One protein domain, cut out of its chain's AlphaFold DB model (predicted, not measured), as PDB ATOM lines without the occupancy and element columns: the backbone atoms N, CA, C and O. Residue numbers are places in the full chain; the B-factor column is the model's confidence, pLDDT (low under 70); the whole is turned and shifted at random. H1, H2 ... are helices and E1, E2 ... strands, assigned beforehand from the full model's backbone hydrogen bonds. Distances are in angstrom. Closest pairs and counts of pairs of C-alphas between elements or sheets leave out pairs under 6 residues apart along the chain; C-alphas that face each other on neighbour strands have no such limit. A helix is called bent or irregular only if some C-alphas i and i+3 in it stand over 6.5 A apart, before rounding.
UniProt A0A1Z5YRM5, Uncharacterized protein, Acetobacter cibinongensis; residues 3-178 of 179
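Overview. This is residues 3 to 178 of the 179 residues of an uncharacterized protein of Acetobacter cibinongensis (UniProt A0A1Z5YRM5). The domain is drawn out along one axis: a mixed sheet of four strands stands in its middle, with the long helix H4 packed on one face and H2 and H3 on H4's far side. A smaller sheet, E1, E3 and E7, lies next to the E2 edge of the first, and H5 hangs off beyond it at the end of a long link; residues 158 to 166, of which 165 and 166 belong to H5, stand free. The printed part has 176 residues, with five named helices and seven named strands in the order E1 E2 E3 E4 H1 H2 H3 H4 E5 E6 E7 H5. The larger sheet runs E2, E6, E5, E4 and is mixed; the smaller is antiparallel; the class is mixed, helices and strands. The whole is compact, with a radius of gyration of the C-alphas of 18.3 A, yet elongated, spanning 57 by 32 by 29 A.

Arrangement. The larger sheet has edge strands E2, residues 23 to 26, and E4, residues 53 to 55, and inner strands E6, residues 136 to 142, and E5, residues 128 to 133. E2 and E6 are antiparallel, with N 26 and O 139 2.8 A apart. E5 and E6 form an antiparallel hairpin, with N 131 and O 138 2.8 A apart. E5 and E4 are parallel, with N 130 and O 54 2.8 A apart. E4, the four helices H1 to H4 and E5 make a strand-helix-strand unit, two parallel neighbour strands with helices between them along the chain. H4, residues 106 to 123, is on one face of this sheet, making two layers, at a height over the sheet of 8.8 A. It lies over E6 and, only just, over E5, with 3 C-alphas falling on E5, and runs slantwise to the strands, at 49 degrees to E6 on the local plane. H4 is the hub. With residues 116 to 123 alone it touches H2, residues 65 to 79, at a shallow tilt of 18 degrees, opposite ways; the closest C-alphas are those of Ile 68 and Ala 120, 6.2 A apart. With residues 113 to 120 alone it touches H3, residues 83 to 90, about perpendicular at 87 degrees; the closest C-alphas are those of Leu 90 and Thr 117, 5.0 A apart. H1, residues 56 to 62, stands at the sheet's level and only just touches H4, with 3 pairs of C-alphas within 8 A, the closest those of Ala 56 and Thr 117 at 6.9 A. In the smaller sheet E3, residues 42 to 47, is the inner strand between E1, residues 3 to 7, and E7, residues 151 to 153. N 5 and O 44 of E1 and E3 are 2.9 A apart, and N 153 and O 43 of E7 and E3 are 2.8 A apart. The closest C-alphas of E1 and E2, those of His 5 and Phe 26, are 4.7 A apart. H5, residues 165 to 176, touches no helix and is on neither sheet. Every O i to N i+4 pair is within hydrogen-bond range in H3 and H4; in H2 it is 9 of 11, in H5 6 of 8, and in H1 1 of 3, beside 3 of 4 O i to N i+3 pairs.

Along the chain. E1 begins at C-alpha 3, (-45.440, -3.006, 37.486). H4 is the longest helix, 25.0 A from C-alpha 106 at (-44.024, -25.299, 20.848) to C-alpha 123. H2 measures 17.7 A and H5 17.6 A, ending at C-alpha 176, (-50.252, 17.713, 23.077). E6 measures 19.9 A, E3 17.2 A and E5 15.2 A. H1 and H2 are irregular: C-alphas 57 and 60 are 7.6 A apart, and C-alphas 67 and 70 are 8.5 A apart.

Size, cuts and confidence. The two C-alphas farthest apart, those of Asp 82 and Ala 177, are 58.1 A apart. The printed part has no cut. The links E1 to E2, E2 to E3, H3 to H4 and E7 to H5 are long. The mean pLDDT of the printed part is 84.8, and residues 30 to 40, residue 135 and residues 155 to 178 are under 70.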
ATOM      1  N   LEU A   3     -45.655  -2.177  38.670       93.12
ATOM      2  CA  LEU A   3     -45.440  -3.006  37.486       93.12
ATOM      3  C   LEU A   3     -45.499  -2.165  36.210       93.12
ATOM      4  O   LEU A   3     -46.300  -1.237  36.109       93.12
ATOM      5  N   ILE A   4     -44.667  -2.504  35.224       91.06
ATOM      6  CA  ILE A   4     -44.482  -1.736  33.988       91.06
ATOM      7  C   ILE A   4     -44.902  -2.567  32.776       91.06
ATOM      8  O   ILE A   4     -44.481  -3.708  32.637       91.06
ATOM      9  N   HIS A   5     -45.685  -1.969  31.881       90.50
ATOM     10  CA  HIS A   5     -46.072  -2.535  30.589       90.50
ATOM     11  C   HIS A   5     -45.638  -1.601  29.458       90.50
ATOM     12  O   HIS A   5     -45.689  -0.375  29.593       90.50
ATOM     13  N   THR A   6     -45.240  -2.171  28.324       87.75
ATOM     14  CA  THR A   6     -44.962  -1.416  27.102       87.75
ATOM     15  C   THR A   6     -45.871  -1.874  25.971       87.75
ATOM     16  O   THR A   6     -46.146  -3.060  25.821       87.75
ATOM     17  N   SER A   7     -46.342  -0.916  25.175       85.38
ATOM     18  CA  SER A   7     -47.211  -1.161  24.024       85.38
ATOM     19  C   SER A   7     -46.772  -0.320  22.831       85.38
ATOM     20  O   SER A   7     -46.296   0.803  22.999       85.38
ATOM     21  N   ASP A   8     -46.968  -0.832  21.620       84.00
ATOM     22  CA  ASP A   8     -46.709  -0.086  20.384       84.00
ATOM     23  C   ASP A   8     -47.794   0.976  20.107       84.00
ATOM     24  O   ASP A   8     -47.570   1.935  19.362       84.00
ATOM     25  N   GLU A   9     -48.960   0.860  20.751       85.69
ATOM     26  CA  GLU A   9     -50.099   1.760  20.578       85.69
ATOM     27  C   GLU A   9     -50.572   2.369  21.906       85.69
ATOM     28  O   GLU A   9     -50.234   1.925  23.006       85.69
ATOM     29  N   VAL A  10     -51.365   3.443  21.815       88.19
ATOM     30  CA  VAL A  10     -52.004   4.007  23.008       88.19
ATOM     31  C   VAL A  10     -53.156   3.100  23.422       88.19
ATOM     32  O   VAL A  10     -54.130   2.967  22.680       88.19
ATOM     33  N   ILE A  11     -53.083   2.537  24.627       90.19
ATOM     34  CA  ILE A  11     -54.131   1.677  25.167       90.19
ATOM     35  C   ILE A  11     -55.300   2.561  25.594       90.19
ATOM     36  O   ILE A  11     -55.216   3.314  26.560       90.19
ATOM     37  N   LYS A  12     -56.398   2.483  24.841       89.88
ATOM     38  CA  LYS A  12     -57.665   3.161  25.166       89.88
ATOM     39  C   LYS A  12     -58.695   2.215  25.774       89.88
ATOM     40  O   LYS A  12     -59.624   2.671  26.433       89.88
ATOM     41  N   LYS A  13     -58.569   0.922  25.474       91.69
ATOM     42  CA  LYS A  13     -59.497  -0.136  25.859       91.69
ATOM     43  C   LYS A  13     -58.778  -1.480  25.851       91.69
ATOM     44  O   LYS A  13     -57.964  -1.714  24.962       91.69
ATOM     45  N   ILE A  14     -59.113  -2.351  26.797       92.44
ATOM     46  CA  ILE A  14     -58.716  -3.757  26.768       92.44
ATOM     47  C   ILE A  14     -59.786  -4.560  26.036       92.44
ATOM     48  O   ILE A  14     -60.988  -4.461  26.310       92.44
ATOM     49  N   HIS A  15     -59.337  -5.341  25.065       87.12
ATOM     50  CA  HIS A  15     -60.187  -6.205  24.263       87.12
ATOM     51  C   HIS A  15     -60.056  -7.664  24.725       87.12
ATOM     52  O   HIS A  15     -59.306  -7.949  25.650       87.12
ATOM     53  N   LYS A  16     -60.854  -8.566  24.140       87.31
ATOM     54  CA  LYS A  16     -60.875 -10.008  24.470       87.31
ATOM     55  C   LYS A  16     -60.393 -10.892  23.314       87.31
ATOM     56  O   LYS A  16     -60.581 -12.100  23.325       87.31
ATOM     57  N   ASP A  17     -59.894 -10.276  22.248       78.69
ATOM     58  CA  ASP A  17     -59.617 -10.897  20.949       78.69
ATOM     59  C   ASP A  17     -58.116 -10.955  20.614       78.69
ATOM     60  O   ASP A  17     -57.750 -11.281  19.488       78.69
ATOM     61  N   GLY A  18     -57.244 -10.669  21.589       75.19
ATOM     62  CA  GLY A  18     -55.793 -10.823  21.465       75.19
ATOM     63  C   GLY A  18     -55.283 -12.187  21.938       75.19
ATOM     64  O   GLY A  18     -55.996 -12.926  22.616       75.19
ATOM     65  N   THR A  19     -54.012 -12.487  21.636       77.94
ATOM     66  CA  THR A  19     -53.303 -13.713  22.062       77.94
ATOM     67  C   THR A  19     -53.447 -13.980  23.559       77.94
ATOM     68  O   THR A  19     -53.696 -15.106  23.971       77.94
ATOM     69  N   PHE A  20     -53.363 -12.921  24.364       85.19
ATOM     70  CA  PHE A  20     -53.438 -12.989  25.820       85.19
ATOM     71  C   PHE A  20     -54.823 -12.615  26.369       85.19
ATOM     72  O   PHE A  20     -54.947 -12.287  27.543       85.19
ATOM     73  N   ASP A  21     -55.878 -12.669  25.544       89.06
ATOM     74  CA  ASP A  21     -57.258 -12.331  25.924       89.06
ATOM     75  C   ASP A  21     -57.337 -10.938  26.585       89.06
ATOM     76  O   ASP A  21     -57.049  -9.934  25.934       89.06
ATOM     77  N   THR A  22     -57.682 -10.870  27.874       93.44
ATOM     78  CA  THR A  22     -57.773  -9.627  28.647       93.44
ATOM     79  C   THR A  22     -56.516  -9.275  29.438       93.44
ATOM     80  O   THR A  22     -56.495  -8.262  30.149       93.44
ATOM     81  N   PHE A  23     -55.489 -10.114  29.359       95.50
ATOM     82  CA  PHE A  23     -54.269  -9.971  30.134       95.50
ATOM     83  C   PHE A  23     -53.246  -9.121  29.386       95.50
ATOM     84  O   PHE A  23     -53.072  -9.234  28.173       95.50
ATOM     85  N   LEU A  24     -52.529  -8.285  30.132       94.06
ATOM     86  CA  LEU A  24     -51.321  -7.622  29.651       94.06
ATOM     87  C   LEU A  24     -50.105  -8.169  30.397       94.06
ATOM     88  O   LEU A  24     -50.197  -8.503  31.580       94.06
ATOM     89  N   PHE A  25     -48.968  -8.215  29.703       91.81
ATOM     90  CA  PHE A  25     -47.677  -8.572  30.284       91.81
ATOM     91  C   PHE A  25     -47.009  -7.375  30.943       91.81
ATOM     92  O   PHE A  25     -46.847  -6.321  30.325       91.81
ATOM     93  N   PHE A  26     -46.562  -7.568  32.172       92.31
ATOM     94  CA  PHE A  26     -45.852  -6.583  32.959       92.31
ATOM     95  C   PHE A  26     -44.525  -7.126  33.482       92.31
ATOM     96  O   PHE A  26     -44.284  -8.331  33.530       92.31
ATOM     97  N   SER A  27     -43.687  -6.206  33.944       89.31
ATOM     98  CA  SER A  27     -42.395  -6.463  34.568       89.31
ATOM     99  C   SER A  27     -42.163  -5.533  35.765       89.31
ATOM    100  O   SER A  27     -42.618  -4.390  35.776       89.31
ATOM    101  N   ALA A  28     -41.388  -5.982  36.756       84.94
ATOM    102  CA  ALA A  28     -41.004  -5.169  37.920       84.94
ATOM    103  C   ALA A  28     -39.921  -4.111  37.620       84.94
ATOM    104  O   ALA A  28     -39.637  -3.239  38.435       84.94
ATOM    105  N   SER A  29     -39.285  -4.180  36.450       73.06
ATOM    106  CA  SER A  29     -38.348  -3.162  35.957       73.06
ATOM    107  C   SER A  29     -38.763  -2.723  34.556       73.06
ATOM    108  O   SER A  29     -39.622  -3.366  33.961       73.06
ATOM    109  N   LYS A  30     -38.210  -1.628  34.015       62.12
ATOM    110  CA  LYS A  30     -38.519  -1.213  32.635       62.12
ATOM    111  C   LYS A  30     -38.124  -2.325  31.666       62.12
ATOM    112  O   LYS A  30     -36.955  -2.452  31.314       62.12
ATOM    113  N   TYR A  31     -39.113  -3.093  31.232       50.09
ATOM    114  CA  TYR A  31     -38.949  -4.108  30.212       50.09
ATOM    115  C   TYR A  31     -39.000  -3.437  28.849       50.09
ATOM    116  O   TYR A  31     -40.014  -2.868  28.443       50.09
ATOM    117  N   LEU A  32     -37.867  -3.478  28.159       52.06
ATOM    118  CA  LEU A  32     -37.805  -3.235  26.729       52.06
ATOM    119  C   LEU A  32     -37.846  -4.611  26.063       52.06
ATOM    120  O   LEU A  32     -36.800  -5.199  25.794       52.06
ATOM    121  N   ALA A  33     -39.053  -5.131  25.824       44.59
ATOM    122  CA  ALA A  33     -39.234  -6.308  24.975       44.59
ATOM    123  C   ALA A  33     -38.542  -6.067  23.624       44.59
ATOM    124  O   ALA A  33     -38.572  -4.945  23.112       44.59
ATOM    125  N   GLY A  34     -37.935  -7.099  23.032       52.22
ATOM    126  CA  GLY A  34     -36.985  -6.988  21.914       52.22
ATOM    127  C   GLY A  34     -37.351  -6.032  20.758       52.22
ATOM    128  O   GLY A  34     -36.462  -5.366  20.228       52.22
ATOM    129  N   SER A  35     -38.625  -5.880  20.374       42.44
ATOM    130  CA  SER A  35     -39.060  -4.965  19.295       42.44
ATOM    131  C   SER A  35     -39.247  -3.497  19.729       42.44
ATOM    132  O   SER A  35     -39.130  -2.589  18.899       42.44
ATOM    133  N   VAL A  36     -39.479  -3.257  21.022       48.62
ATOM    134  CA  VAL A  36     -39.872  -1.980  21.647       48.62
ATOM    135  C   VAL A  36     -38.676  -1.033  21.809       48.62
ATOM    136  O   VAL A  36     -38.810   0.187  21.707       48.62
ATOM    137  N   ALA A  37     -37.467  -1.584  21.961       49.88
ATOM    138  CA  ALA A  37     -36.231  -0.812  22.125       49.88
ATOM    139  C   ALA A  37     -35.864   0.067  20.911       49.88
ATOM    140  O   ALA A  37     -35.090   1.013  21.051       49.88
ATOM    141  N   SER A  38     -36.402  -0.234  19.723       48.28
ATOM    142  CA  SER A  38     -36.027   0.424  18.460       48.28
ATOM    143  C   SER A  38     -37.146   1.245  17.808       48.28
ATOM    144  O   SER A  38     -36.932   1.844  16.752       48.28
ATOM    145  N   ARG A  39     -38.342   1.291  18.413       58.28
ATOM    146  CA  ARG A  39     -39.540   1.929  17.846       58.28
ATOM    147  C   ARG A  39     -40.236   2.824  18.870       58.28
ATOM    148  O   ARG A  39     -39.995   2.728  20.072       58.28
ATOM    149  N   LYS A  40     -41.087   3.731  18.376       69.44
ATOM    150  CA  LYS A  40     -41.980   4.520  19.231       69.44
ATOM    151  C   LYS A  40     -42.878   3.542  19.987       69.44
ATOM    152  O   LYS A  40     -43.639   2.825  19.356       69.44
ATOM    153  N   HIS A  41     -42.779   3.554  21.306       78.75
ATOM    154  CA  HIS A  41     -43.597   2.754  22.207       78.75
ATOM    155  C   HIS A  41     -44.247   3.653  23.247       78.75
ATOM    156  O   HIS A  41     -43.859   4.807  23.400       78.75
ATOM    157  N   TYR A  42     -45.220   3.138  23.978       85.50
ATOM    158  CA  TYR A  42     -45.857   3.788  25.110       85.50
ATOM    159  C   TYR A  42     -45.597   2.947  26.350       85.50
ATOM    160  O   TYR A  42     -45.815   1.738  26.339       85.50
ATOM    161  N   THR A  43     -45.122   3.594  27.409       87.75
ATOM    162  CA  THR A  43     -44.880   2.941  28.695       87.75
ATOM    163  C   THR A  43     -46.038   3.243  29.635       87.75
ATOM    164  O   THR A  43     -46.446   4.399  29.768       87.75
ATOM    165  N   TYR A  44     -46.535   2.217  30.312       90.81
ATOM    166  CA  TYR A  44     -47.559   2.315  31.342       90.81
ATOM    167  C   TYR A  44     -47.048   1.701  32.632       90.81
ATOM    168  O   TYR A  44     -46.223   0.787  32.609       90.81
ATOM    169  N   LYS A  45     -47.568   2.195  33.749       93.19
ATOM    170  CA  LYS A  45     -47.368   1.601  35.061       93.19
ATOM    171  C   LYS A  45     -48.701   1.346  35.750       93.19
ATOM    172  O   LYS A  45     -49.650   2.100  35.531       93.19
ATOM    173  N   ILE A  46     -48.738   0.314  36.581       95.31
ATOM    174  CA  ILE A  46     -49.832   0.042  37.515       95.31
ATOM    175  C   ILE A  46     -49.265  -0.137  38.922       95.31
ATOM    176  O   ILE A  46     -48.124  -0.575  39.092       95.31
ATOM    177  N   GLU A  47     -50.089   0.167  39.915       95.44
ATOM    178  CA  GLU A  47     -49.895  -0.278  41.291       95.44
ATOM    179  C   GLU A  47     -50.891  -1.410  41.563       95.44
ATOM    180  O   GLU A  47     -52.069  -1.319  41.208       95.44
ATOM    181  N   ILE A  48     -50.399  -2.507  42.129       95.38
ATOM    182  CA  ILE A  48     -51.178  -3.714  42.418       95.38
ATOM    183  C   ILE A  48     -50.666  -4.331  43.715       95.38
ATOM    184  O   ILE A  48     -49.456  -4.337  43.946       95.38
ATOM    185  N   GLU A  49     -51.555  -4.821  44.573       96.56
ATOM    186  CA  GLU A  49     -51.134  -5.471  45.817       96.56
ATOM    187  C   GLU A  49     -50.570  -6.869  45.528       96.56
ATOM    188  O   GLU A  49     -51.027  -7.557  44.614       96.56
ATOM    189  N   GLU A  50     -49.552  -7.295  46.279       94.44
ATOM    190  CA  GLU A  50     -48.892  -8.590  46.037       94.44
ATOM    191  C   GLU A  50     -49.860  -9.759  46.256       94.44
ATOM    192  O   GLU A  50     -49.808 -10.755  45.543       94.44
ATOM    193  N   GLU A  51     -50.814  -9.611  47.174       96.44
ATOM    194  CA  GLU A  51     -51.853 -10.599  47.458       96.44
ATOM    195  C   GLU A  51     -52.872 -10.755  46.318       96.44
ATOM    196  O   GLU A  51     -53.587 -11.757  46.265       96.44
ATOM    197  N   GLU A  52     -52.950  -9.789  45.395       97.69
ATOM    198  CA  GLU A  52     -53.767  -9.900  44.182       97.69
ATOM    199  C   GLU A  52     -53.080 -10.736  43.084       97.69
ATOM    200  O   GLU A  52     -53.690 -10.984  42.038       97.69
ATOM    201  N   ILE A  53     -51.834 -11.171  43.299       97.94
ATOM    202  CA  ILE A  53     -51.014 -11.902  42.331       97.94
ATOM    203  C   ILE A  53     -50.715 -13.305  42.864       97.94
ATOM    204  O   ILE A  53     -50.174 -13.480  43.953       97.94
ATOM    205  N   LEU A  54     -51.027 -14.323  42.065       98.31
ATOM    206  CA  LEU A  54     -50.598 -15.691  42.335       98.31
ATOM    207  C   LEU A  54     -49.191 -15.918  41.766       98.31
ATOM    208  O   LEU A  54     -48.943 -15.600  40.613       98.31
ATOM    209  N   GLU A  55     -48.271 -16.510  42.521       97.38
ATOM    210  CA  GLU A  55     -47.066 -17.104  41.925       97.38
ATOM    211  C   GLU A  55     -47.458 -18.437  41.272       97.38
ATOM    212  O   GLU A  55     -48.008 -19.291  41.971       97.38
ATOM    213  N   ALA A  56     -47.196 -18.630  39.970       97.38
ATOM    214  CA  ALA A  56     -47.629 -19.833  39.245       97.38
ATOM    215  C   ALA A  56     -47.200 -21.122  39.962       97.38
ATOM    216  O   ALA A  56     -48.049 -21.942  40.304       97.38
ATOM    217  N   SER A  57     -45.927 -21.205  40.357       96.25
ATOM    218  CA  SER A  57     -45.343 -22.330  41.109       96.25
ATOM    219  C   SER A  57     -45.956 -22.594  42.481       96.25
ATOM    220  O   SER A  57     -45.652 -23.604  43.110       96.25
ATOM    221  N   ARG A  58     -46.816 -21.703  42.982       96.94
ATOM    222  CA  ARG A  58     -47.538 -21.859  44.249       96.94
ATOM    223  C   ARG A  58     -49.003 -22.237  44.055       96.94
ATOM    224  O   ARG A  58     -49.686 -22.454  45.054       96.94
ATOM    225  N   MET A  59     -49.481 -22.347  42.814       97.88
ATOM    226  CA  MET A  59     -50.885 -22.602  42.483       97.88
ATOM    227  C   MET A  59     -51.431 -23.827  43.218       97.88
ATOM    228  O   MET A  59     -52.330 -23.679  44.043       97.88
ATOM    229  N   PHE A  60     -50.828 -25.001  43.020       97.88
ATOM    230  CA  PHE A  60     -51.295 -26.246  43.646       97.88
ATOM    231  C   PHE A  60     -50.772 -26.478  45.071       97.88
ATOM    232  O   PHE A  60     -51.145 -27.447  45.728       97.88
ATOM    233  N   TYR A  61     -49.953 -25.562  45.598       96.69
ATOM    234  CA  TYR A  61     -49.662 -25.509  47.036       96.69
ATOM    235  C   TYR A  61     -50.757 -24.783  47.822       96.69
ATOM    236  O   TYR A  61     -50.891 -24.993  49.029       96.69
ATOM    237  N   LEU A  62     -51.489 -23.881  47.162       97.12
ATOM    238  CA  LEU A  62     -52.506 -23.027  47.772       97.12
ATOM    239  C   LEU A  62     -53.935 -23.472  47.437       97.12
ATOM    240  O   LEU A  62     -54.830 -23.230  48.243       97.12
ATOM    241  N   HIS A  63     -54.128 -24.114  46.284       98.25
ATOM    242  CA  HIS A  63     -55.433 -24.479  45.733       98.25
ATOM    243  C   HIS A  63     -55.460 -25.937  45.285       98.25
ATOM    244  O   HIS A  63     -54.437 -26.528  44.945       98.25
ATOM    245  N   GLU A  64     -56.651 -26.518  45.263       97.69
ATOM    246  CA  GLU A  64     -56.880 -27.884  44.807       97.69
ATOM    247  C   GLU A  64     -57.159 -27.904  43.290       97.69
ATOM    248  O   GLU A  64     -57.955 -27.088  42.813       97.69
ATOM    249  N   PRO A  65     -56.637 -28.882  42.520       97.00
ATOM    250  CA  PRO A  65     -56.871 -28.981  41.071       97.00
ATOM    251  C   PRO A  65     -58.343 -28.877  40.644       97.00
ATOM    252  O   PRO A  65     -58.687 -28.204  39.672       97.00
ATOM    253  N   LYS A  66     -59.253 -29.456  41.436       97.56
ATOM    254  CA  LYS A  66     -60.704 -29.421  41.186       97.56
ATOM    255  C   LYS A  66     -61.311 -28.011  41.116       97.56
ATOM    256  O   LYS A  66     -62.413 -27.870  40.600       97.56
ATOM    257  N   GLU A  67     -60.653 -26.988  41.664       98.25
ATOM    258  CA  GLU A  67     -61.142 -25.599  41.651       98.25
ATOM    259  C   GLU A  67     -61.028 -24.954  40.261       98.25
ATOM    260  O   GLU A  67     -61.741 -23.997  39.961       98.25
ATOM    261  N   ILE A  68     -60.183 -25.519  39.394       98.25
ATOM    262  CA  ILE A  68     -59.956 -25.086  38.008       98.25
ATOM    263  C   ILE A  68     -60.045 -26.260  37.022       98.25
ATOM    264  O   ILE A  68     -59.403 -26.249  35.969       98.25
ATOM    265  N   SER A  69     -60.870 -27.266  37.331       98.00
ATOM    266  CA  SER A  69     -60.994 -28.504  36.544       98.00
ATOM    267  C   SER A  69     -61.299 -28.269  35.065       98.00
ATOM    268  O   SER A  69     -60.833 -29.020  34.210       98.00
ATOM    269  N   ASP A  70     -62.058 -27.219  34.746       98.31
ATOM    270  CA  ASP A  70     -62.415 -26.870  33.368       98.31
ATOM    271  C   ASP A  70     -61.187 -26.414  32.562       98.31
ATOM    272  O   ASP A  70     -61.049 -26.739  31.381       98.31
ATOM    273  N   ILE A  71     -60.265 -25.694  33.207       98.38
ATOM    274  CA  ILE A  71     -59.016 -25.227  32.593       98.38
ATOM    275  C   ILE A  71     -58.059 -26.404  32.427       98.38
ATOM    276  O   ILE A  71     -57.540 -26.595  31.332       98.38
ATOM    277  N   ILE A  72     -57.900 -27.234  33.463       98.62
ATOM    278  CA  ILE A  72     -57.083 -28.457  33.397       98.62
ATOM    279  C   ILE A  72     -57.570 -29.352  32.251       98.62
ATOM    280  O   ILE A  72     -56.792 -29.719  31.376       98.62
ATOM    281  N   SER A  73     -58.880 -29.602  32.170       98.56
ATOM    282  CA  SER A  73     -59.484 -30.402  31.093       98.56
ATOM    283  C   SER A  73     -59.235 -29.804  29.704       98.56
ATOM    284  O   SER A  73     -59.061 -30.538  28.726       98.56
ATOM    285  N   THR A  74     -59.215 -28.471  29.605       98.19
ATOM    286  CA  THR A  74     -58.905 -27.760  28.358       98.19
ATOM    287  C   THR A  74     -57.445 -27.969  27.963       98.19
ATOM    288  O   THR A  74     -57.196 -28.323  26.816       98.19
ATOM    289  N   VAL A  75     -56.499 -27.818  28.896       98.25
ATOM    290  CA  VAL A  75     -55.058 -28.043  28.670       98.25
ATOM    291  C   VAL A  75     -54.795 -29.495  28.262       98.25
ATOM    292  O   VAL A  75     -54.165 -29.729  27.229       98.25
ATOM    293  N   MET A  76     -55.363 -30.462  28.991       98.44
ATOM    294  CA  MET A  76     -55.282 -31.891  28.658       98.44
ATOM    295  C   MET A  76     -55.749 -32.161  27.225       98.44
ATOM    296  O   MET A  76     -55.050 -32.792  26.441       98.44
ATOM    297  N   SER A  77     -56.923 -31.638  26.859       98.06
ATOM    298  CA  SER A  77     -57.498 -31.849  25.527       98.06
ATOM    299  C   SER A  77     -56.728 -31.117  24.427       98.06
ATOM    300  O   SER A  77     -56.671 -31.599  23.300       98.06
ATOM    301  N   ARG A  78     -56.175 -29.935  24.726       97.38
ATOM    302  CA  ARG A  78     -55.455 -29.084  23.769       97.38
ATOM    303  C   ARG A  78     -54.093 -29.663  23.400       97.38
ATOM    304  O   ARG A  78     -53.715 -29.552  22.238       97.38
ATOM    305  N   TYR A  79     -53.385 -30.244  24.367       97.69
ATOM    306  CA  TYR A  79     -52.011 -30.724  24.188       97.69
ATOM    307  C   TYR A  79     -51.868 -32.246  24.277       97.69
ATOM    308  O   TYR A  79     -50.753 -32.746  24.163       97.69
ATOM    309  N   GLY A  80     -52.964 -32.984  24.466       97.69
ATOM    310  CA  GLY A  80     -52.949 -34.447  24.528       97.69
ATOM    311  C   GLY A  80     -52.203 -35.006  25.744       97.69
ATOM    312  O   GLY A  80     -51.639 -36.093  25.663       97.69
ATOM    313  N   VAL A  81     -52.184 -34.265  26.855       98.44
ATOM    314  CA  VAL A  81     -51.466 -34.628  28.090       98.44
ATOM    315  C   VAL A  81     -52.421 -35.150  29.167       98.44
ATOM    316  O   VAL A  81     -53.633 -34.920  29.106       98.44
ATOM    317  N   ASP A  82     -51.884 -35.864  30.159       98.50
ATOM    318  CA  ASP A  82     -52.659 -36.299  31.321       98.50
ATOM    319  C   ASP A  82     -52.882 -35.166  32.344       98.50
ATOM    320  O   ASP A  82     -52.425 -34.035  32.172       98.50
ATOM    321  N   GLU A  83     -53.677 -35.455  33.378       98.31
ATOM    322  CA  GLU A  83     -54.063 -34.469  34.394       98.31
ATOM    323  C   GLU A  83     -52.860 -33.968  35.200       98.31
ATOM    324  O   GLU A  83     -52.764 -32.770  35.466       98.31
ATOM    325  N   ASP A  84     -51.932 -34.865  35.543       98.19
ATOM    326  CA  ASP A  84     -50.748 -34.537  36.335       98.19
ATOM    327  C   ASP A  84     -49.826 -33.606  35.533       98.19
ATOM    328  O   ASP A  84     -49.452 -32.538  36.020       98.19
ATOM    329  N   THR A  85     -49.538 -33.934  34.268       98.44
ATOM    330  CA  THR A  85     -48.763 -33.063  33.373       98.44
ATOM    331  C   THR A  85     -49.480 -31.739  33.113       98.44
ATOM    332  O   THR A  85     -48.841 -30.691  33.124       98.44
ATOM    333  N   ALA A  86     -50.803 -31.728  32.922       98.50
ATOM    334  CA  ALA A  86     -51.544 -30.476  32.760       98.50
ATOM    335  C   ALA A  86     -51.424 -29.566  33.993       98.50
ATOM    336  O   ALA A  86     -51.285 -28.350  33.842       98.50
ATOM    337  N   CYS A  87     -51.450 -30.136  35.201       98.31
ATOM    338  CA  CYS A  87     -51.198 -29.386  36.430       98.31
ATOM    339  C   CYS A  87     -49.759 -28.857  36.466       98.31
ATOM    340  O   CYS A  87     -49.564 -27.660  36.664       98.31
ATOM    341  N   ASN A  88     -48.764 -29.698  36.183       98.12
ATOM    342  CA  ASN A  88     -47.361 -29.279  36.194       98.12
ATOM    343  C   ASN A  88     -47.057 -28.169  35.170       98.12
ATOM    344  O   ASN A  88     -46.236 -27.284  35.405       98.12
ATOM    345  N   LEU A  89     -47.732 -28.195  34.018       98.00
ATOM    346  CA  LEU A  89     -47.637 -27.135  33.015       98.00
ATOM    347  C   LEU A  89     -48.290 -25.831  33.499       98.00
ATOM    348  O   LEU A  89     -47.778 -24.747  33.228       98.00
ATOM    349  N   LEU A  90     -49.426 -25.911  34.202       98.19
ATOM    350  CA  LEU A  90     -50.145 -24.735  34.708       98.19
ATOM    351  C   LEU A  90     -49.402 -24.024  35.844       98.19
ATOM    352  O   LEU A  90     -49.471 -22.795  35.922       98.19
ATOM    353  N   ASP A  91     -48.710 -24.767  36.710       97.38
ATOM    354  CA  ASP A  91     -47.910 -24.203  37.804       97.38
ATOM    355  C   ASP A  91     -46.441 -23.934  37.430       97.38
ATOM    356  O   ASP A  91     -45.656 -23.517  38.277       97.38
ATOM    357  N   GLU A  92     -46.074 -24.108  36.157       96.12
ATOM    358  CA  GLU A  92     -44.710 -23.945  35.629       96.12
ATOM    359  C   GLU A  92     -43.655 -24.865  36.275       96.12
ATOM    360  O   GLU A  92     -42.452 -24.612  36.150       96.12
ATOM    361  N   SER A  93     -44.054 -25.938  36.967       96.12
ATOM    362  CA  SER A  93     -43.098 -26.957  37.420       96.12
ATOM    363  C   SER A  93     -42.549 -27.795  36.261       96.12
ATOM    364  O   SER A  93     -41.415 -28.274  36.338       96.12
ATOM    365  N   GLU A  94     -43.306 -27.902  35.166       96.19
ATOM    366  CA  GLU A  94     -42.859 -28.423  33.877       96.19
ATOM    367  C   GLU A  94     -43.074 -27.395  32.760       96.19
ATOM    368  O   GLU A  94     -43.969 -26.551  32.800       96.19
ATOM    369  N   SER A  95     -42.232 -27.479  31.732       95.12
ATOM    370  CA  SER A  95     -42.314 -26.651  30.532       95.12
ATOM    371  C   SER A  95     -42.909 -27.452  29.381       95.12
ATOM    372  O   SER A  95     -42.575 -28.624  29.201       95.12
ATOM    373  N   ILE A  96     -43.717 -26.812  28.529       95.31
ATOM    374  CA  ILE A  96     -44.291 -27.468  27.339       95.31
ATOM    375  C   ILE A  96     -43.211 -27.984  26.372       95.31
ATOM    376  O   ILE A  96     -43.449 -28.916  25.612       95.31
ATOM    377  N   TYR A  97     -42.007 -27.404  26.424       94.56
ATOM    378  CA  TYR A  97     -40.852 -27.845  25.640       94.56
ATOM    379  C   TYR A  97     -40.257 -29.177  26.114       94.56
ATOM    380  O   TYR A  97     -39.551 -29.827  25.344       94.56
ATOM    381  N   ASP A  98     -40.517 -29.563  27.365       95.31
ATOM    382  CA  ASP A  98     -39.878 -30.703  28.027       95.31
ATOM    383  C   ASP A  98     -40.810 -31.920  28.165       95.31
ATOM    384  O   ASP A  98     -40.359 -32.999  28.556       95.31
ATOM    385  N   VAL A  99     -42.092 -31.774  27.816       94.81
ATOM    386  CA  VAL A  99     -43.107 -32.832  27.913       94.81
ATOM    387  C   VAL A  99     -43.476 -33.393  26.540       94.81
ATOM    388  O   VAL A  99     -43.416 -32.707  25.518       94.81
ATOM    389  N   GLU A 100     -43.897 -34.658  26.505       94.75
ATOM    390  CA  GLU A 100     -44.487 -35.246  25.302       94.75
ATOM    391  C   GLU A 100     -45.901 -34.680  25.118       94.75
ATOM    392  O   GLU A 100     -46.791 -34.946  25.922       94.75
ATOM    393  N   SER A 101     -46.092 -33.865  24.080       94.75
ATOM    394  CA  SER A 101     -47.368 -33.212  23.782       94.75
ATOM    395  C   SER A 101     -47.704 -33.257  22.293       94.75
ATOM    396  O   SER A 101     -46.836 -33.434  21.436       94.75
ATOM    397  N   GLU A 102     -48.982 -33.059  21.980       95.31
ATOM    398  CA  GLU A 102     -49.511 -32.935  20.616       95.31
ATOM    399  C   GLU A 102     -49.413 -31.496  20.063       95.31
ATOM    400  O   GLU A 102     -50.073 -31.155  19.082       95.31
ATOM    401  N   ALA A 103     -48.607 -30.624  20.681       93.88
ATOM    402  CA  ALA A 103     -48.429 -29.248  20.227       93.88
ATOM    403  C   ALA A 103     -47.774 -29.188  18.832       93.88
ATOM    404  O   ALA A 103     -46.674 -29.696  18.619       93.88
ATOM    405  N   GLU A 104     -48.433 -28.519  17.880       90.62
ATOM    406  CA  GLU A 104     -47.909 -28.337  16.518       90.62
ATOM    407  C   GLU A 104     -46.755 -27.318  16.465       90.62
ATOM    408  O   GLU A 104     -45.794 -27.505  15.716       90.62
ATOM    409  N   ASP A 105     -46.842 -26.259  17.280       94.62
ATOM    410  CA  ASP A 105     -45.816 -25.229  17.459       94.62
ATOM    411  C   ASP A 105     -45.570 -25.008  18.958       94.62
ATOM    412  O   ASP A 105     -46.427 -24.500  19.681       94.62
ATOM    413  N   LEU A 106     -44.385 -25.402  19.434       93.12
ATOM    414  CA  LEU A 106     -44.024 -25.299  20.848       93.12
ATOM    415  C   LEU A 106     -43.874 -23.849  21.326       93.12
ATOM    416  O   LEU A 106     -44.101 -23.581  22.501       93.12
ATOM    417  N   ALA A 107     -43.503 -22.913  20.447       91.25
ATOM    418  CA  ALA A 107     -43.385 -21.506  20.821       91.25
ATOM    419  C   ALA A 107     -44.758 -20.861  21.014       91.25
ATOM    420  O   ALA A 107     -44.976 -20.160  22.002       91.25
ATOM    421  N   GLU A 108     -45.703 -21.152  20.120       91.38
ATOM    422  CA  GLU A 108     -47.093 -20.727  20.298       91.38
ATOM    423  C   GLU A 108     -47.721 -21.403  21.524       91.38
ATOM    424  O   GLU A 108     -48.348 -20.731  22.344       91.38
ATOM    425  N   ALA A 109     -47.482 -22.706  21.710       94.44
ATOM    426  CA  ALA A 109     -47.974 -23.445  22.867       94.44
ATOM    427  C   ALA A 109     -47.433 -22.886  24.191       94.44
ATOM    428  O   ALA A 109     -48.179 -22.811  25.163       94.44
ATOM    429  N   ALA A 110     -46.176 -22.437  24.244       92.56
ATOM    430  CA  ALA A 110     -45.610 -21.823  25.445       92.56
ATOM    431  C   ALA A 110     -46.344 -20.523  25.827       92.56
ATOM    432  O   ALA A 110     -46.670 -20.310  26.996       92.56
ATOM    433  N   TRP A 111     -46.676 -19.678  24.846       91.00
ATOM    434  CA  TRP A 111     -47.458 -18.456  25.076       91.00
ATOM    435  C   TRP A 111     -48.919 -18.744  25.439       91.00
ATOM    436  O   TRP A 111     -49.494 -18.092  26.319       91.00
ATOM    437  N   GLU A 112     -49.539 -19.730  24.789       94.00
ATOM    438  CA  GLU A 112     -50.879 -20.196  25.156       94.00
ATOM    439  C   GLU A 112     -50.897 -20.736  26.595       94.00
ATOM    440  O   GLU A 112     -51.811 -20.407  27.353       94.00
ATOM    441  N   MET A 113     -49.876 -21.496  27.006       95.56
ATOM    442  CA  MET A 113     -49.757 -22.027  28.365       95.56
ATOM    443  C   MET A 113     -49.712 -20.925  29.417       95.56
ATOM    444  O   MET A 113     -50.504 -20.963  30.356       95.56
ATOM    445  N   GLN A 114     -48.900 -19.883  29.216       94.75
ATOM    446  CA  GLN A 114     -48.892 -18.717  30.108       94.75
ATOM    447  C   GLN A 114     -50.290 -18.072  30.206       94.75
ATOM    448  O   GLN A 114     -50.748 -17.692  31.286       94.75
ATOM    449  N   THR A 115     -51.033 -18.032  29.095       95.44
ATOM    450  CA  THR A 115     -52.424 -17.549  29.082       95.44
ATOM    451  C   THR A 115     -53.363 -18.452  29.885       95.44
ATOM    452  O   THR A 115     -54.232 -17.946  30.601       95.44
ATOM    453  N   TYR A 116     -53.223 -19.778  29.793       97.44
ATOM    454  CA  TYR A 116     -54.002 -20.717  30.606       97.44
ATOM    455  C   TYR A 116     -53.684 -20.578  32.096       97.44
ATOM    456  O   TYR A 116     -54.614 -20.515  32.902       97.44
ATOM    457  N   THR A 117     -52.413 -20.420  32.455       98.00
ATOM    458  CA  THR A 117     -51.965 -20.138  33.824       98.00
ATOM    459  C   THR A 117     -52.581 -18.840  34.363       98.00
ATOM    460  O   THR A 117     -53.113 -18.811  35.475       98.00
ATOM    461  N   ALA A 118     -52.637 -17.776  33.555       97.56
ATOM    462  CA  ALA A 118     -53.301 -16.524  33.933       97.56
ATOM    463  C   ALA A 118     -54.822 -16.674  34.098       97.56
ATOM    464  O   ALA A 118     -55.414 -16.145  35.047       97.56
ATOM    465  N   LYS A 119     -55.474 -17.443  33.218       97.50
ATOM    466  CA  LYS A 119     -56.902 -17.779  33.340       97.50
ATOM    467  C   LYS A 119     -57.186 -18.605  34.595       97.50
ATOM    468  O   LYS A 119     -58.206 -18.363  35.241       97.50
ATOM    469  N   ALA A 120     -56.291 -19.520  34.964       98.19
ATOM    470  CA  ALA A 120     -56.387 -20.304  36.191       98.19
ATOM    471  C   ALA A 120     -56.328 -19.404  37.426       98.19
ATOM    472  O   ALA A 120     -57.258 -19.419  38.230       98.19
ATOM    473  N   ALA A 121     -55.316 -18.537  37.518       98.19
ATOM    474  CA  ALA A 121     -55.205 -17.568  38.607       98.19
ATOM    475  C   ALA A 121     -56.456 -16.680  38.720       98.19
ATOM    476  O   ALA A 121     -57.001 -16.503  39.811       98.19
ATOM    477  N   ARG A 122     -56.985 -16.193  37.589       97.50
ATOM    478  CA  ARG A 122     -58.244 -15.435  37.561       97.50
ATOM    479  C   ARG A 122     -59.430 -16.241  38.088       97.50
ATOM    480  O   ARG A 122     -60.234 -15.710  38.852       97.50
ATOM    481  N   SER A 123     -59.561 -17.502  37.679       97.69
ATOM    482  CA  SER A 123     -60.635 -18.390  38.144       97.69
ATOM    483  C   SER A 123     -60.551 -18.657  39.651       97.69
ATOM    484  O   SER A 123     -61.583 -18.795  40.303       97.69
ATOM    485  N   LEU A 124     -59.337 -18.654  40.206       98.12
ATOM    486  CA  LEU A 124     -59.055 -18.772  41.641       98.12
ATOM    487  C   LEU A 124     -59.227 -17.447  42.412       98.12
ATOM    488  O   LEU A 124     -59.019 -17.401  43.622       98.12
ATOM    489  N   GLY A 125     -59.631 -16.366  41.737       97.62
ATOM    490  CA  GLY A 125     -59.942 -15.076  42.358       97.62
ATOM    491  C   GLY A 125     -58.779 -14.083  42.425       97.62
ATOM    492  O   GLY A 125     -58.945 -13.013  43.011       97.62
ATOM    493  N   TYR A 126     -57.636 -14.393  41.811       98.25
ATOM    494  CA  TYR A 126     -56.519 -13.457  41.696       98.25
ATOM    495  C   TYR A 126     -56.727 -12.498  40.527       98.25
ATOM    496  O   TYR A 126     -57.414 -12.792  39.547       98.25
ATOM    497  N   ARG A 127     -56.105 -11.326  40.615       97.00
ATOM    498  CA  ARG A 127     -56.108 -10.339  39.531       97.00
ATOM    499  C   ARG A 127     -55.074 -10.673  38.460       97.00
ATOM    500  O   ARG A 127     -55.248 -10.302  37.300       97.00
ATOM    501  N   GLY A 128     -54.000 -11.352  38.837       97.31
ATOM    502  CA  GLY A 128     -52.966 -11.765  37.907       97.31
ATOM    503  C   GLY A 128     -52.115 -12.901  38.438       97.31
ATOM    504  O   GLY A 128     -52.336 -13.417  39.534       97.31
ATOM    505  N   VAL A 129     -51.134 -13.278  37.631       98.00
ATOM    506  CA  VAL A 129     -50.180 -14.337  37.941       98.00
ATOM    507  C   VAL A 129     -48.768 -13.867  37.627       98.00
ATOM    508  O   VAL A 129     -48.546 -13.160  36.643       98.00
ATOM    509  N   GLN A 130     -47.821 -14.242  38.475       97.00
ATOM    510  CA  GLN A 130     -46.405 -14.166  38.177       97.00
ATOM    511  C   GLN A 130     -45.991 -15.463  37.480       97.00
ATOM    512  O   GLN A 130     -46.157 -16.546  38.044       97.00
ATOM    513  N   VAL A 131     -45.449 -15.313  36.277       93.56
ATOM    514  CA  VAL A 131     -44.926 -16.367  35.402       93.56
ATOM    515  C   VAL A 131     -43.429 -16.161  35.183       93.56
ATOM    516  O   VAL A 131     -42.877 -15.098  35.506       93.56
ATOM    517  N   THR A 132     -42.768 -17.162  34.619       86.25
ATOM    518  CA  THR A 132     -41.352 -17.090  34.256       86.25
ATOM    519  C   THR A 132     -41.197 -16.971  32.742       86.25
ATOM    520  O   THR A 132     -41.765 -17.743  31.977       86.25
ATOM    521  N   ASP A 133     -40.398 -16.003  32.304       79.00
ATOM    522  CA  ASP A 133     -40.038 -15.789  30.900       79.00
ATOM    523  C   ASP A 133     -38.501 -15.757  30.736       79.00
ATOM    524  O   ASP A 133     -37.749 -15.780  31.715       79.00
ATOM    525  N   GLU A 134     -38.007 -15.669  29.499       71.19
ATOM    526  CA  GLU A 134     -36.581 -15.645  29.129       71.19
ATOM    527  C   GLU A 134     -35.756 -14.599  29.901       71.19
ATOM    528  O   GLU A 134     -34.543 -14.744  30.070       71.19
ATOM    529  N   GLN A 135     -36.402 -13.528  30.369       66.56
ATOM    530  CA  GLN A 135     -35.765 -12.427  31.096       66.56
ATOM    531  C   GLN A 135     -35.989 -12.475  32.617       66.56
ATOM    532  O   GLN A 135     -35.594 -11.543  33.323       66.56
ATOM    533  N   GLY A 136     -36.582 -13.554  33.135       82.44
ATOM    534  CA  GLY A 136     -36.907 -13.744  34.546       82.44
ATOM    535  C   GLY A 136     -38.404 -13.614  34.821       82.44
ATOM    536  O   GLY A 136     -39.230 -14.037  34.021       82.44
ATOM    537  N   ALA A 137     -38.761 -13.049  35.975       88.31
ATOM    538  CA  ALA A 137     -40.159 -12.912  36.371       88.31
ATOM    539  C   ALA A 137     -40.918 -11.929  35.464       88.31
ATOM    540  O   ALA A 137     -40.468 -10.800  35.234       88.31
ATOM    541  N   ALA A 138     -42.095 -12.353  35.018       92.00
ATOM    542  CA  ALA A 138     -43.074 -11.545  34.313       92.00
ATOM    543  C   ALA A 138     -44.444 -11.691  34.988       92.00
ATOM    544  O   ALA A 138     -44.694 -12.638  35.731       92.00
ATOM    545  N   TRP A 139     -45.336 -10.734  34.757       95.38
ATOM    546  CA  TRP A 139     -46.649 -10.705  35.394       95.38
ATOM    547  C   TRP A 139     -47.737 -10.569  34.342       95.38
ATOM    548  O   TRP A 139     -47.760  -9.593  33.597       95.38
ATOM    549  N   MET A 140     -48.665 -11.518  34.305       96.38
ATOM    550  CA  MET A 140     -49.864 -11.428  33.478       96.38
ATOM    551  C   MET A 140     -51.019 -10.929  34.335       96.38
ATOM    552  O   MET A 140     -51.495 -11.638  35.221       96.38
ATOM    553  N   ILE A 141     -51.465  -9.698  34.085       97.44
ATOM    554  CA  ILE A 141     -52.494  -9.034  34.896       97.44
ATOM    555  C   ILE A 141     -53.760  -8.840  34.066       97.44
ATOM    556  O   ILE A 141     -53.685  -8.319  32.951       97.44
ATOM    557  N   ASP A 142     -54.920  -9.235  34.602       96.94
ATOM    558  CA  ASP A 142     -56.213  -8.983  33.962       96.94
ATOM    559  C   ASP A 142     -56.540  -7.490  34.035       96.94
ATOM    560  O   ASP A 142     -56.700  -6.910  35.117       96.94
ATOM    561  N   MET A 143     -56.645  -6.864  32.865       96.12
ATOM    562  CA  MET A 143     -56.863  -5.425  32.740       96.12
ATOM    563  C   MET A 143     -58.245  -5.077  32.175       96.12
ATOM    564  O   MET A 143     -58.549  -3.898  31.982       96.12
ATOM    565  N   PHE A 144     -59.119  -6.062  31.932       94.56
ATOM    566  CA  PHE A 144     -60.450  -5.793  31.385       94.56
ATOM    567  C   PHE A 144     -61.319  -4.982  32.345       94.56
ATOM    568  O   PHE A 144     -61.636  -5.425  33.449       94.56
ATOM    569  N   GLY A 145     -61.739  -3.793  31.905       94.06
ATOM    570  CA  GLY A 145     -62.483  -2.850  32.744       94.06
ATOM    571  C   GLY A 145     -61.620  -2.127  33.783       94.06
ATOM    572  O   GLY A 145     -62.168  -1.468  34.664       94.06
ATOM    573  N   ARG A 146     -60.291  -2.259  33.700       94.81
ATOM    574  CA  ARG A 146     -59.296  -1.628  34.581       94.81
ATOM    575  C   ARG A 146     -58.342  -0.720  33.811       94.81
ATOM    576  O   ARG A 146     -57.248  -0.422  34.272       94.81
ATOM    577  N   GLU A 147     -58.757  -0.240  32.644       94.56
ATOM    578  CA  GLU A 147     -57.974   0.681  31.818       94.56
ATOM    579  C   GLU A 147     -57.522   1.924  32.594       94.56
ATOM    580  O   GLU A 147     -56.441   2.444  32.345       94.56
ATOM    581  N   ALA A 148     -58.341   2.389  33.541       94.12
ATOM    582  CA  ALA A 148     -58.046   3.552  34.373       94.12
ATOM    583  C   ALA A 148     -56.857   3.343  35.328       94.12
ATOM    584  O   ALA A 148     -56.269   4.329  35.768       94.12
ATOM    585  N   ASP A 149     -56.489   2.092  35.619       95.12
ATOM    586  CA  ASP A 149     -55.333   1.772  36.461       95.12
ATOM    587  C   ASP A 149     -54.013   1.995  35.693       95.12
ATOM    588  O   ASP A 149     -52.959   2.144  36.310       95.12
ATOM    589  N   LEU A 150     -54.049   2.047  34.351       94.19
ATOM    590  CA  LEU A 150     -52.875   2.286  33.507       94.19
ATOM    591  C   LEU A 150     -52.467   3.759  33.545       94.19
ATOM    592  O   LEU A 150     -53.034   4.614  32.861       94.19
ATOM    593  N   VAL A 151     -51.394   4.053  34.272       93.69
ATOM    594  CA  VAL A 151     -50.797   5.388  34.290       93.69
ATOM    595  C   VAL A 151     -49.725   5.468  33.211       93.69
ATOM    596  O   VAL A 151     -48.691   4.803  33.287       93.69
ATOM    597  N   ARG A 152     -49.951   6.298  32.188       89.75
ATOM    598  CA  ARG A 152     -48.961   6.530  31.130       89.75
ATOM    599  C   ARG A 152     -47.729   7.226  31.709       89.75
ATOM    600  O   ARG A 152     -47.827   8.295  32.308       89.75
ATOM    601  N   VAL A 153     -46.560   6.643  31.475       83.25
ATOM    602  CA  VAL A 153     -45.268   7.239  31.811       83.25
ATOM    603  C   VAL A 153     -44.795   8.032  30.590       83.25
ATOM    604  O   VAL A 153     -44.692   7.455  29.503       83.25
ATOM    605  N   PRO A 154     -44.517   9.344  30.714       70.50
ATOM    606  CA  PRO A 154     -43.974  10.110  29.605       70.50
ATOM    607  C   PRO A 154     -42.659   9.482  29.144       70.50
ATOM    608  O   PRO A 154     -41.768   9.212  29.954       70.50
ATOM    609  N   ASN A 155     -42.506   9.300  27.833       61.44
ATOM    610  CA  ASN A 155     -41.237   8.904  27.230       61.44
ATOM    611  C   ASN A 155     -40.283  10.108  27.193       61.44
ATOM    612  O   ASN A 155     -39.763  10.474  26.140       61.44
ATOM    613  N   SER A 156     -40.061  10.780  28.324       47.16
ATOM    614  CA  SER A 156     -38.967  11.734  28.430       47.16
ATOM    615  C   SER A 156     -37.678  10.922  28.377       47.16
ATOM    616  O   SER A 156     -37.273  10.261  29.332       47.16
ATOM    617  N   TYR A 157     -37.099  10.904  27.186       39.56
ATOM    618  CA  TYR A 157     -35.898  10.193  26.794       39.56
ATOM    619  C   TYR A 157     -34.712  10.603  27.682       39.56
ATOM    620  O   TYR A 157     -34.004  11.556  27.370       39.56
ATOM    621  N   ARG A 158     -34.508   9.902  28.802       37.00
ATOM    622  CA  ARG A 158     -33.219   9.586  29.442       37.00
ATOM    623  C   ARG A 158     -33.469   8.830  30.742       37.00
ATOM    624  O   ARG A 158     -34.504   8.981  31.380       37.00
ATOM    625  N   ALA A 159     -32.522   7.958  31.065       36.84
ATOM    626  CA  ALA A 159     -32.460   7.159  32.277       36.84
ATOM    627  C   ALA A 159     -33.004   7.911  33.503       36.84
ATOM    628  O   ALA A 159     -32.592   9.036  33.774       36.84
ATOM    629  N   TYR A 160     -33.908   7.270  34.244       36.88
ATOM    630  CA  TYR A 160     -34.303   7.751  35.561       36.88
ATOM    631  C   TYR A 160     -33.104   7.591  36.503       36.88
ATOM    632  O   TYR A 160     -32.876   6.528  37.073       36.88
ATOM    633  N   GLN A 161     -32.339   8.663  36.647       38.53
ATOM    634  CA  GLN A 161     -31.912   9.115  37.961       38.53
ATOM    635  C   GLN A 161     -32.564  10.489  38.151       38.53
ATOM    636  O   GLN A 161     -32.263  11.406  37.400       38.53
ATOM    637  N   GLU A 162     -33.516  10.555  39.090       46.22
ATOM    638  CA  GLU A 162     -34.160  11.769  39.627       46.22
ATOM    639  C   GLU A 162     -34.792  12.727  38.596       46.22
ATOM    640  O   GLU A 162     -34.162  13.673  38.138       46.22
ATOM    641  N   ILE A 163     -36.080  12.532  38.280       49.00
ATOM    642  CA  ILE A 163     -36.890  13.531  37.557       49.00
ATOM    643  C   ILE A 163     -38.006  14.011  38.488       49.00
ATOM    644  O   ILE A 163     -38.661  13.208  39.156       49.00
ATOM    645  N   THR A 164     -38.209  15.324  38.547       55.56
ATOM    646  CA  THR A 164     -39.205  15.973  39.409       55.56
ATOM    647  C   THR A 164     -40.591  16.028  38.750       55.56
ATOM    648  O   THR A 164     -40.732  15.951  37.529       55.56
ATOM    649  N   ALA A 165     -41.652  16.186  39.553       55.88
ATOM    650  CA  ALA A 165     -43.035  16.259  39.057       55.88
ATOM    651  C   ALA A 165     -43.269  17.408  38.050       55.88
ATOM    652  O   ALA A 165     -44.121  17.304  37.168       55.88
ATOM    653  N   GLU A 166     -42.490  18.487  38.152       55.81
ATOM    654  CA  GLU A 166     -42.557  19.648  37.258       55.81
ATOM    655  C   GLU A 166     -42.042  19.327  35.845       55.81
ATOM    656  O   GLU A 166     -42.625  19.751  34.846       55.81
ATOM    657  N   GLU A 167     -40.994  18.509  35.744       52.34
ATOM    658  CA  GLU A 167     -40.391  18.108  34.468       52.34
ATOM    659  C   GLU A 167     -41.273  17.104  33.710       52.34
ATOM    660  O   GLU A 167     -41.353  17.141  32.481       52.34
ATOM    661  N   ILE A 168     -42.013  16.267  34.446       55.97
ATOM    662  CA  ILE A 168     -43.052  15.384  33.896       55.97
ATOM    663  C   ILE A 168     -44.188  16.207  33.275       55.97
ATOM    664  O   ILE A 168     -44.599  15.939  32.143       55.97
ATOM    665  N   ALA A 169     -44.671  17.233  33.982       60.00
ATOM    666  CA  ALA A 169     -45.749  18.093  33.495       60.00
ATOM    667  C   ALA A 169     -45.342  18.878  32.234       60.00
ATOM    668  O   ALA A 169     -46.132  19.002  31.296       60.00
ATOM    669  N   ALA A 170     -44.095  19.356  32.174       57.44
ATOM    670  CA  ALA A 170     -43.570  20.065  31.011       57.44
ATOM    671  C   ALA A 170     -43.449  19.165  29.767       57.44
ATOM    672  O   ALA A 170     -43.765  19.602  28.662       57.44
ATOM    673  N   ALA A 171     -43.035  17.904  29.932       52.78
ATOM    674  CA  ALA A 171     -42.919  16.959  28.820       52.78
ATOM    675  C   ALA A 171     -44.287  16.585  28.225       52.78
ATOM    676  O   ALA A 171     -44.428  16.512  27.003       52.78
ATOM    677  N   LEU A 172     -45.304  16.403  29.074       52.22
ATOM    678  CA  LEU A 172     -46.675  16.109  28.642       52.22
ATOM    679  C   LEU A 172     -47.291  17.264  27.835       52.22
ATOM    680  O   LEU A 172     -47.955  17.024  26.831       52.22
ATOM    681  N   ALA A 173     -47.004  18.513  28.210       55.50
ATOM    682  CA  ALA A 173     -47.497  19.690  27.496       55.50
ATOM    683  C   ALA A 173     -46.912  19.851  26.075       55.50
ATOM    684  O   ALA A 173     -47.521  20.506  25.230       55.50
ATOM    685  N   ILE A 174     -45.738  19.270  25.796       55.12
ATOM    686  CA  ILE A 174     -45.086  19.350  24.478       55.12
ATOM    687  C   ILE A 174     -45.684  18.335  23.493       55.12
ATOM    688  O   ILE A 174     -45.814  18.652  22.311       55.12
ATOM    689  N   GLU A 175     -46.082  17.143  23.950       49.19
ATOM    690  CA  GLU A 175     -46.710  16.144  23.070       49.19
ATOM    691  C   GLU A 175     -48.094  16.600  22.579       49.19
ATOM    692  O   GLU A 175     -48.371  16.483  21.385       49.19
ATOM    693  N   ASP A 176     -48.916  17.206  23.444       47.16
ATOM    694  CA  ASP A 176     -50.252  17.713  23.077       47.16
ATOM    695  C   ASP A 176     -50.214  18.902  22.102       47.16
ATOM    696  O   ASP A 176     -51.163  19.128  21.358       47.16
ATOM    697  N   ALA A 177     -49.108  19.650  22.051       46.44
ATOM    698  CA  ALA A 177     -48.931  20.753  21.104       46.44
ATOM    699  C   ALA A 177     -48.512  20.291  19.691       46.44
ATOM    700  O   ALA A 177     -48.413  21.112  18.778       46.44
ATOM    701  N   SER A 178     -48.224  18.997  19.522       41.06
ATOM    702  CA  SER A 178     -47.717  18.400  18.279       41.06
ATOM    703  C   SER A 178     -48.715  17.473  17.566       41.06
ATOM    704  O   SER A 178     -48.359  16.879  16.544       41.06
TER     705      SER A 178